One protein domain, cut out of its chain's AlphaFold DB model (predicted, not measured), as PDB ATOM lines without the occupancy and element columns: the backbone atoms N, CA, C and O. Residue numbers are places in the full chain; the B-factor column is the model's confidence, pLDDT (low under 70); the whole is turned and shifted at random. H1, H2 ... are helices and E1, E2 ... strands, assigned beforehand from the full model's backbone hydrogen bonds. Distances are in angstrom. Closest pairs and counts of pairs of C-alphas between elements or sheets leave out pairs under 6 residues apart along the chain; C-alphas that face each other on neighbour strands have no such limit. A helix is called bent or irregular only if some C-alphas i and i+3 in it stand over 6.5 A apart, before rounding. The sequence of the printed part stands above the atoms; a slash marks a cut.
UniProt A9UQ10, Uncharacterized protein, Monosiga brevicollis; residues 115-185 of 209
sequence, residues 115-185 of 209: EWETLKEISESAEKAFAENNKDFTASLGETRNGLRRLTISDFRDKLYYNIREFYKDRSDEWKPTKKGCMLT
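This is residues 115 to 185 of the 209 residues of an uncharacterized protein of Monosiga brevicollis (UniProt A9UQ10). A strongly twisted four-stranded sheet, with E2, E3 and E4 sharply bent, has two short helices, H1 then H2, over one face and the other face bare, making two layers. The printed part has 71 residues, with two named helices and four named strands in the order H1, H2, E1, E2, E3, E4 along the chain; the strands form a meander, each the antiparallel neighbour of the one before. The class is mixed, the whole compact: radius of gyration of the C-alphas 12.1 A, spans 34 by 29 by 17 A.

H1, residues 115 to 121, begins at C-alpha (127.620, 196.368, 186.588); H2 is residues 123 to 131. E1 is residues 138 to 144, E2 147 to 156, E3 159 to 169, 27.1 A from first to last C-alpha, and E4 175 to 184, ending at C-alpha (144.699, 194.002, 186.318).

In H1 and H2 every O i to N i+4 pair is within hydrogen-bond range. H1 is on the sheet at a height of 9.0 A, over E1; their closest C-alphas, Glu 115 and Leu 141, are 5.1 A apart. H2 is on the sheet at a height over the sheet of 8.7 A, over E2; the closest C-alphas of H2 and E2, those of Phe 130 and Ile 153, are 6.2 A apart. Hairpins E1 and E2, E2 and E3, E3 and E4 have within hydrogen-bond range N 141 and O 149, 2.8 A, N 152 and O 163, 2.9 A, and N 164 and O 182, 2.9 A.

The printed part has no cut, no long link, and no printed residue under 70 in pLDDT.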
ATOM      1  N   GLU A 115     126.425 196.486 185.737       98.25
ATOM      2  CA  GLU A 115     127.620 196.368 186.588       98.25
ATOM      3  C   GLU A 115     128.853 196.984 185.910       98.25
ATOM      4  O   GLU A 115     129.789 197.406 186.586       98.25
ATOM      5  N   TRP A 116     128.864 197.014 184.572       98.31
ATOM      6  CA  TRP A 116     129.855 197.728 183.774       98.31
ATOM      7  C   TRP A 116     129.703 199.246 183.924       98.31
ATOM      8  O   TRP A 116     130.700 199.915 184.175       98.31
ATOM      9  N   GLU A 117     128.475 199.775 183.877       98.19
ATOM     10  CA  GLU A 117     128.210 201.189 184.186       98.19
ATOM     11  C   GLU A 117     128.705 201.551 185.589       98.19
ATOM     12  O   GLU A 117     129.482 202.490 185.740       98.19
ATOM     13  N   THR A 118     128.379 200.742 186.603       98.56
ATOM     14  CA  THR A 118     128.897 200.959 187.960       98.56
ATOM     15  C   THR A 118     130.424 200.918 188.009       98.56
ATOM     16  O   THR A 118     131.021 201.710 188.728       98.56
ATOM     17  N   LEU A 119     131.083 200.032 187.247       98.62
ATOM     18  CA  LEU A 119     132.549 199.992 187.177       98.62
ATOM     19  C   LEU A 119     133.138 201.298 186.619       98.62
ATOM     20  O   LEU A 119     134.160 201.751 187.134       98.62
ATOM     21  N   LYS A 120     132.500 201.899 185.606       98.31
ATOM     22  CA  LYS A 120     132.896 203.203 185.055       98.31
ATOM     23  C   LYS A 120     132.684 204.326 186.068       98.31
ATOM     24  O   LYS A 120     133.572 205.143 186.253       98.31
ATOM     25  N   GLU A 121     131.557 204.341 186.771       98.38
ATOM     26  CA  GLU A 121     131.260 205.368 187.781       98.38
ATOM     27  C   GLU A 121     132.267 205.374 188.943       98.38
ATOM     28  O   GLU A 121     132.587 206.428 189.490       98.38
ATOM     29  N   ILE A 122     132.782 204.204 189.333       98.38
ATOM     30  CA  ILE A 122     133.738 204.087 190.445       98.38
ATOM     31  C   ILE A 122     135.210 204.142 190.008       98.38
ATOM     32  O   ILE A 122     136.084 204.042 190.875       98.38
ATOM     33  N   SER A 123     135.508 204.247 188.707       98.06
ATOM     34  CA  SER A 123     136.873 204.104 188.179       98.06
ATOM     35  C   SER A 123     137.823 205.154 188.752       98.06
ATOM     36  O   SER A 123     138.870 204.794 189.288       98.06
ATOM     37  N   GLU A 124     137.412 206.422 188.770       98.31
ATOM     38  CA  GLU A 124     138.201 207.535 189.314       98.31
ATOM     39  C   GLU A 124     138.514 207.341 190.807       98.31
ATOM     40  O   GLU A 124     139.630 207.585 191.274       98.31
ATOM     41  N   SER A 125     137.541 206.842 191.578       98.50
ATOM     42  CA  SER A 125     137.739 206.540 193.002       98.50
ATOM     43  C   SER A 125     138.724 205.387 193.205       98.50
ATOM     44  O   SER A 125     139.528 205.420 194.140       98.50
ATOM     45  N   ALA A 126     138.688 204.380 192.329       98.50
ATOM     46  CA  ALA A 126     139.629 203.268 192.359       98.50
ATOM     47  C   ALA A 126     141.045 203.704 191.954       98.50
ATOM     48  O   ALA A 126     142.011 203.263 192.570       98.50
ATOM     49  N   GLU A 127     141.184 204.588 190.966       98.62
ATOM     50  CA  GLU A 127     142.468 205.165 190.550       98.62
ATOM     51  C   GLU A 127     143.103 206.001 191.652       98.62
ATOM     52  O   GLU A 127     144.278 205.813 191.972       98.62
ATOM     53  N   LYS A 128     142.308 206.841 192.321       98.62
ATOM     54  CA  LYS A 128     142.763 207.565 193.506       98.62
ATOM     55  C   LYS A 128     143.244 206.605 194.598       98.62
ATOM     56  O   LYS A 128     144.336 206.781 195.131       98.62
ATOM     57  N   ALA A 129     142.465 205.567 194.901       98.50
ATOM     58  CA  ALA A 129     142.850 204.568 195.892       98.50
ATOM     59  C   ALA A 129     144.127 203.803 195.503       98.50
ATOM     60  O   ALA A 129     144.949 203.509 196.371       98.50
ATOM     61  N   PHE A 130     144.318 203.499 194.218       98.31
ATOM     62  CA  PHE A 130     145.531 202.863 193.709       98.31
ATOM     63  C   PHE A 130     146.753 203.771 193.904       98.31
ATOM     64  O   PHE A 130     147.752 203.327 194.472       98.31
ATOM     65  N   ALA A 131     146.655 205.048 193.521       98.00
ATOM     66  CA  ALA A 131     147.723 206.037 193.681       98.00
ATOM     67  C   ALA A 131     148.095 206.281 195.156       98.00
ATOM     68  O   ALA A 131     149.264 206.479 195.486       98.00
ATOM     69  N   GLU A 132     147.114 206.216 196.058       98.06
ATOM     70  CA  GLU A 132     147.303 206.339 197.509       98.06
ATOM     71  C   GLU A 132     147.728 205.019 198.184       98.06
ATOM     72  O   GLU A 132     147.907 204.984 199.402       98.06
ATOM     73  N   ASN A 133     147.901 203.924 197.426       97.25
ATOM     74  CA  ASN A 133     148.190 202.581 197.948       97.25
ATOM     75  C   ASN A 133     147.161 202.118 199.007       97.25
ATOM     76  O   ASN A 133     147.488 201.400 199.958       97.25
ATOM     77  N   ASN A 134     145.901 202.536 198.851       97.44
ATOM     78  CA  ASN A 134     144.799 202.235 199.757       97.44
ATOM     79  C   ASN A 134     144.230 200.833 199.483       97.44
ATOM     80  O   ASN A 134     143.305 200.648 198.691       97.44
ATOM     81  N   LYS A 135     144.781 199.841 200.184       94.56
ATOM     82  CA  LYS A 135     144.396 198.422 200.090       94.56
ATOM     83  C   LYS A 135     143.049 198.092 200.746       94.56
ATOM     84  O   LYS A 135     142.527 196.999 200.541       94.56
ATOM     85  N   ASP A 136     142.482 199.030 201.502       95.81
ATOM     86  CA  ASP A 136     141.159 198.884 202.114       95.81
ATOM     87  C   ASP A 136     140.035 199.322 201.163       95.81
ATOM     88  O   ASP A 136     138.850 199.142 201.461       95.81
ATOM     89  N   PHE A 137     140.382 199.867 199.989       97.88
ATOM     90  CA  PHE A 137     139.399 200.247 198.987       97.88
ATOM     91  C   PHE A 137     138.579 199.038 198.532       97.88
ATOM     92  O   PHE A 137     139.087 198.062 197.964       97.88
ATOM     93  N   THR A 138     137.269 199.140 198.740       97.44
ATOM     94  CA  THR A 138     136.294 198.148 198.317       97.44
ATOM     95  C   THR A 138     135.059 198.856 197.784       97.44
ATOM     96  O   THR A 138     134.484 199.716 198.447       97.44
ATOM     97  N   ALA A 139     134.642 198.490 196.580       97.88
ATOM     98  CA  ALA A 139     133.464 199.048 195.940       97.88
ATOM     99  C   ALA A 139     132.616 197.924 195.347       97.88
ATOM    100  O   ALA A 139     133.134 197.002 194.711       97.88
ATOM    101  N   SER A 140     131.306 197.974 195.591       97.31
ATOM    102  CA  SER A 140     130.354 197.008 195.038       97.31
ATOM    103  C   SER A 140     130.050 197.347 193.581       97.31
ATOM    104  O   SER A 140     129.772 198.496 193.267       97.31
ATOM    105  N   LEU A 141     130.074 196.338 192.713       97.56
ATOM    106  CA  LEU A 141     129.669 196.430 191.306       97.56
ATOM    107  C   LEU A 141     128.245 195.917 191.082       97.56
ATOM    108  O   LEU A 141     127.593 196.291 190.117       97.56
ATOM    109  N   GLY A 142     127.776 195.011 191.942       95.69
ATOM    110  CA  GLY A 142     126.454 194.411 191.817       95.69
ATOM    111  C   GLY A 142     126.312 193.096 192.568       95.69
ATOM    112  O   GLY A 142     127.291 192.447 192.947       95.69
ATOM    113  N   GLU A 143     125.064 192.691 192.778       94.75
ATOM    114  CA  GLU A 143     124.725 191.441 193.447       94.75
ATOM    115  C   GLU A 143     124.561 190.279 192.459       94.75
ATOM    116  O   GLU A 143     124.110 190.409 191.318       94.75
ATOM    117  N   THR A 144     124.899 189.091 192.938       90.25
ATOM    118  CA  THR A 144     124.648 187.809 192.280       90.25
ATOM    119  C   THR A 144     123.684 186.997 193.139       90.25
ATOM    120  O   THR A 144     123.400 187.355 194.277       90.25
ATOM    121  N   ARG A 145     123.222 185.843 192.642       87.56
ATOM    122  CA  ARG A 145     122.283 184.986 193.385       87.56
ATOM    123  C   ARG A 145     122.730 184.662 194.822       87.56
ATOM    124  O   ARG A 145     121.880 184.583 195.694       87.56
ATOM    125  N   ASN A 146     124.030 184.442 195.043       85.56
ATOM    126  CA  ASN A 146     124.582 183.983 196.328       85.56
ATOM    127  C   ASN A 146     125.842 184.767 196.740       85.56
ATOM    128  O   ASN A 146     126.730 184.231 197.403       85.56
ATOM    129  N   GLY A 147     125.992 186.001 196.272       93.75
ATOM    130  CA  GLY A 147     127.247 186.724 196.427       93.75
ATOM    131  C   GLY A 147     127.198 188.106 195.809       93.75
ATOM    132  O   GLY A 147     126.155 188.512 195.313       93.75
ATOM    133  N   LEU A 148     128.324 188.803 195.762       96.06
ATOM    134  CA  LEU A 148     128.396 190.112 195.119       96.06
ATOM    135  C   LEU A 148     129.736 190.313 194.414       96.06
ATOM    136  O   LEU A 148     130.730 189.661 194.735       96.06
ATOM    137  N   ARG A 149     129.756 191.185 193.417       98.19
ATOM    138  CA  ARG A 149     130.940 191.516 192.626       98.19
ATOM    139  C   ARG A 149     131.541 192.801 193.163       98.19
ATOM    140  O   ARG A 149     130.805 193.745 193.423       98.19
ATOM    141  N   ARG A 150     132.857 192.828 193.353       98.19
ATOM    142  CA  ARG A 150     133.580 193.999 193.857       98.19
ATOM    143  C   ARG A 150     134.731 194.378 192.949       98.19
ATOM    144  O   ARG A 150     135.346 193.495 192.345       98.19
ATOM    145  N   LEU A 151     135.038 195.668 192.945       98.62
ATOM    146  CA  LEU A 151     136.352 196.198 192.619       98.62
ATOM    147  C   LEU A 151     137.095 196.476 193.931       98.62
ATOM    148  O   LEU A 151     136.553 197.113 194.835       98.62
ATOM    149  N   THR A 152     138.320 195.977 194.046       98.44
ATOM    150  CA  THR A 152     139.199 196.234 195.193       98.44
ATOM    151  C   THR A 152     140.599 196.589 194.720       98.44
ATOM    152  O   THR A 152     141.039 196.082 193.684       98.44
ATOM    153  N   ILE A 153     141.330 197.366 195.516       98.38
ATOM    154  CA  ILE A 153     142.779 197.514 195.355       98.38
ATOM    155  C   ILE A 153     143.451 196.456 196.228       98.38
ATOM    156  O   ILE A 153     143.149 196.327 197.408       98.38
ATOM    157  N   SER A 154     144.318 195.640 195.638       95.38
ATOM    158  CA  SER A 154     145.009 194.561 196.354       95.38
ATOM    159  C   SER A 154     146.478 194.520 195.979       95.38
ATOM    160  O   SER A 154     146.815 194.844 194.841       95.38
ATOM    161  N   ASP A 155     147.338 194.066 196.887       94.69
ATOM    162  CA  ASP A 155     148.742 193.823 196.585       94.69
ATOM    163  C   ASP A 155     149.085 192.338 196.481       94.69
ATOM    164  O   ASP A 155     148.536 191.476 197.167       94.69
ATOM    165  N   PHE A 156     150.038 192.039 195.608       91.31
ATOM    166  CA  PHE A 156     150.667 190.733 195.538       91.31
ATOM    167  C   PHE A 156     152.122 190.899 195.119       91.31
ATOM    168  O   PHE A 156     152.399 191.390 194.026       91.31
ATOM    169  N   ARG A 157     153.054 190.450 195.970       93.06
ATOM    170  CA  ARG A 157     154.507 190.582 195.741       93.06
ATOM    171  C   ARG A 157     154.913 192.034 195.460       93.06
ATOM    172  O   ARG A 157     155.509 192.316 194.421       93.06
ATOM    173  N   ASP A 158     154.516 192.930 196.363       91.38
ATOM    174  CA  ASP A 158     154.850 194.363 196.338       91.38
ATOM    175  C   ASP A 158     154.372 195.114 195.085       91.38
ATOM    176  O   ASP A 158     154.890 196.171 194.733       91.38
ATOM    177  N   LYS A 159     153.366 194.569 194.397       95.69
ATOM    178  CA  LYS A 159     152.700 195.205 193.259       95.69
ATOM    179  C   LYS A 159     151.224 195.357 193.553       95.69
ATOM    180  O   LYS A 159     150.601 194.408 194.026       95.69
ATOM    181  N   LEU A 160     150.687 196.533 193.250       97.19
ATOM    182  CA  LEU A 160     149.263 196.812 193.332       97.19
ATOM    183  C   LEU A 160     148.523 196.338 192.087       97.19
ATOM    184  O   LEU A 160     149.062 196.310 190.979       97.19
ATOM    185  N   TYR A 161     147.259 195.992 192.295       98.44
ATOM    186  CA  TYR A 161     146.358 195.533 191.258       98.44
ATOM    187  C   TYR A 161     144.931 196.012 191.503       98.44
ATOM    188  O   TYR A 161     144.436 195.967 192.633       98.44
ATOM    189  N   TYR A 162     144.241 196.324 190.411       98.69
ATOM    190  CA  TYR A 162     142.788 196.419 190.372       98.69
ATOM    191  C   TYR A 162     142.218 195.002 190.289       98.69
ATOM    192  O   TYR A 162     142.523 194.244 189.365       98.69
ATOM    193  N   ASN A 163     141.409 194.603 191.265       98.19
ATOM    194  CA  ASN A 163     140.865 193.250 191.354       98.19
ATOM    195  C   ASN A 163     139.343 193.296 191.247       98.19
ATOM    196  O   ASN A 163     138.656 193.763 192.150       98.19
ATOM    197  N   ILE A 164     138.831 192.792 190.129       98.62
ATOM    198  CA  ILE A 164     137.405 192.718 189.819       98.62
ATOM    199  C   ILE A 164     136.976 191.273 190.064       98.62
ATOM    200  O   ILE A 164     137.371 190.373 189.316       98.62
ATOM    201  N   ARG A 165     136.219 191.008 191.132       97.81
ATOM    202  CA  ARG A 165     136.022 189.640 191.640       97.81
ATOM    203  C   ARG A 165     134.635 189.404 192.222       97.81
ATOM    204  O   ARG A 165     134.048 190.285 192.835       97.81
ATOM    205  N   GLU A 166     134.131 188.183 192.056       97.88
ATOM    206  CA  GLU A 166     132.929 187.698 192.742       97.88
ATOM    207  C   GLU A 166     133.308 187.167 194.129       97.88
ATOM    208  O   GLU A 166     134.242 186.368 194.259       97.88
ATOM    209  N   PHE A 167     132.572 187.596 195.149       96.88
ATOM    210  CA  PHE A 167     132.690 187.179 196.542       96.88
ATOM    211  C   PHE A 167     131.439 186.409 196.968       96.88
ATOM    212  O   PHE A 167     130.341 186.676 196.481       96.88
ATOM    213  N   TYR A 168     131.603 185.482 197.904       95.19
ATOM    214  CA  TYR A 168     130.515 184.748 198.550       95.19
ATOM    215  C   TYR A 168     130.597 184.931 200.066       95.19
ATOM    216  O   TYR A 168     131.673 185.217 200.589       95.19
ATOM    217  N   LYS A 169     129.474 184.759 200.764       93.75
ATOM    218  CA  LYS A 169     129.462 184.652 202.226       93.75
ATOM    219  C   LYS A 169     129.715 183.210 202.633       93.75
ATOM    220  O   LYS A 169     129.050 182.300 202.131       93.75
ATOM    221  N   ASP A 170     130.695 182.994 203.498       94.06
ATOM    222  CA  ASP A 170     130.927 181.679 204.084       94.06
ATOM    223  C   ASP A 170     129.954 181.388 205.246       94.06
ATOM    224  O   ASP A 170     129.004 182.127 205.500       94.06
ATOM    225  N   ARG A 171     130.160 180.263 205.942       95.00
ATOM    226  CA  ARG A 171     129.298 179.849 207.066       95.00
ATOM    227  C   ARG A 171     129.398 180.777 208.284       95.00
ATOM    228  O   ARG A 171     128.557 180.672 209.170       95.00
ATOM    229  N   SER A 172     130.410 181.638 208.328       95.38
ATOM    230  CA  SER A 172     130.664 182.611 209.390       95.38
ATOM    231  C   SER A 172     130.181 184.018 209.013       95.38
ATOM    232  O   SER A 172     130.489 184.971 209.720       95.38
ATOM    233  N   ASP A 173     129.417 184.142 207.921       91.44
ATOM    234  CA  ASP A 173     128.933 185.402 207.345       91.44
ATOM    235  C   ASP A 173     130.052 186.339 206.844       91.44
ATOM    236  O   ASP A 173     129.834 187.531 206.622       91.44
ATOM    237  N   GLU A 174     131.252 185.798 206.602       93.50
ATOM    238  CA  GLU A 174     132.402 186.560 206.117       93.50
ATOM    239  C   GLU A 174     132.471 186.545 204.582       93.50
ATOM    240  O   GLU A 174     132.289 185.510 203.932       93.50
ATOM    241  N   TRP A 175     132.768 187.699 203.978       92.88
ATOM    242  CA  TRP A 175     132.942 187.818 202.530       92.88
ATOM    243  C   TRP A 175     134.276 187.221 202.083       92.88
ATOM    244  O   TRP A 175     135.340 187.785 202.331       92.88
ATOM    245  N   LYS A 176     134.224 186.112 201.343       94.88
ATOM    246  CA  LYS A 176     135.399 185.436 200.787       94.88
ATOM    247  C   LYS A 176     135.461 185.569 199.262       94.88
ATOM    248  O   LYS A 176     134.438 185.439 198.584       94.88
ATOM    249  N   PRO A 177     136.654 185.798 198.687       96.12
ATOM    250  CA  PRO A 177     136.827 185.863 197.241       96.12
ATOM    251  C   PRO A 177     136.634 184.486 196.594       96.12
ATOM    252  O   PRO A 177     137.126 183.470 197.085       96.12
ATOM    253  N   THR A 178     135.976 184.438 195.438       96.06
ATOM    254  CA  THR A 178     135.901 183.222 194.612       96.06
ATOM    255  C   THR A 178     137.065 183.148 193.618       96.06
ATOM    256  O   THR A 178     137.843 184.090 193.452       96.06
ATOM    257  N   LYS A 179     137.164 182.042 192.864       95.50
ATOM    258  CA  LYS A 179     138.081 181.934 191.714       95.50
ATOM    259  C   LYS A 179     137.668 182.817 190.523       95.50
ATOM    260  O   LYS A 179     138.511 183.063 189.661       95.50
ATOM    261  N   LYS A 180     136.418 183.297 190.473       97.00
ATOM    262  CA  LYS A 180     135.899 184.143 189.391       97.00
ATOM    263  C   LYS A 180     136.315 185.590 189.619       97.00
ATOM    264  O   LYS A 180     135.777 186.275 190.486       97.00
ATOM    265  N   GLY A 181     137.285 186.043 188.848       97.12
ATOM    266  CA  GLY A 181     137.764 187.411 188.918       97.12
ATOM    267  C   GLY A 181     138.903 187.655 187.950       97.12
ATOM    268  O   GLY A 181     139.565 186.708 187.511       97.12
ATOM    269  N   CYS A 182     139.137 188.923 187.658       97.94
ATOM    270  CA  CYS A 182     140.266 189.402 186.888       97.94
ATOM    271  C   CYS A 182     141.091 190.356 187.755       97.94
ATOM    272  O   CYS A 182     140.543 191.210 188.442       97.94
ATOM    273  N   MET A 183     142.406 190.168 187.740       97.56
ATOM    274  CA  MET A 183     143.370 191.053 188.381       97.56
ATOM    275  C   MET A 183     144.120 191.784 187.271       97.56
ATOM    276  O   MET A 183     144.651 191.113 186.375       97.56
ATOM    277  N   LEU A 184     144.119 193.113 187.319       98.50
ATOM    278  CA  LEU A 184     144.699 194.002 186.318       98.50
ATOM    279  C   LEU A 184     145.828 194.824 186.945       98.50
ATOM    280  O   LEU A 184     145.691 195.315 188.066       98.50
ATOM    281  N   THR A 185     146.948 194.946 186.235       98.06
ATOM    282  CA  THR A 185     147.982 195.946 186.553       98.06
ATOM    283  C   THR A 185     147.486 197.349 186.210       98.06
ATOM    284  O   THR A 185     146.498 197.482 185.492       98.06
TER     285      THR A 185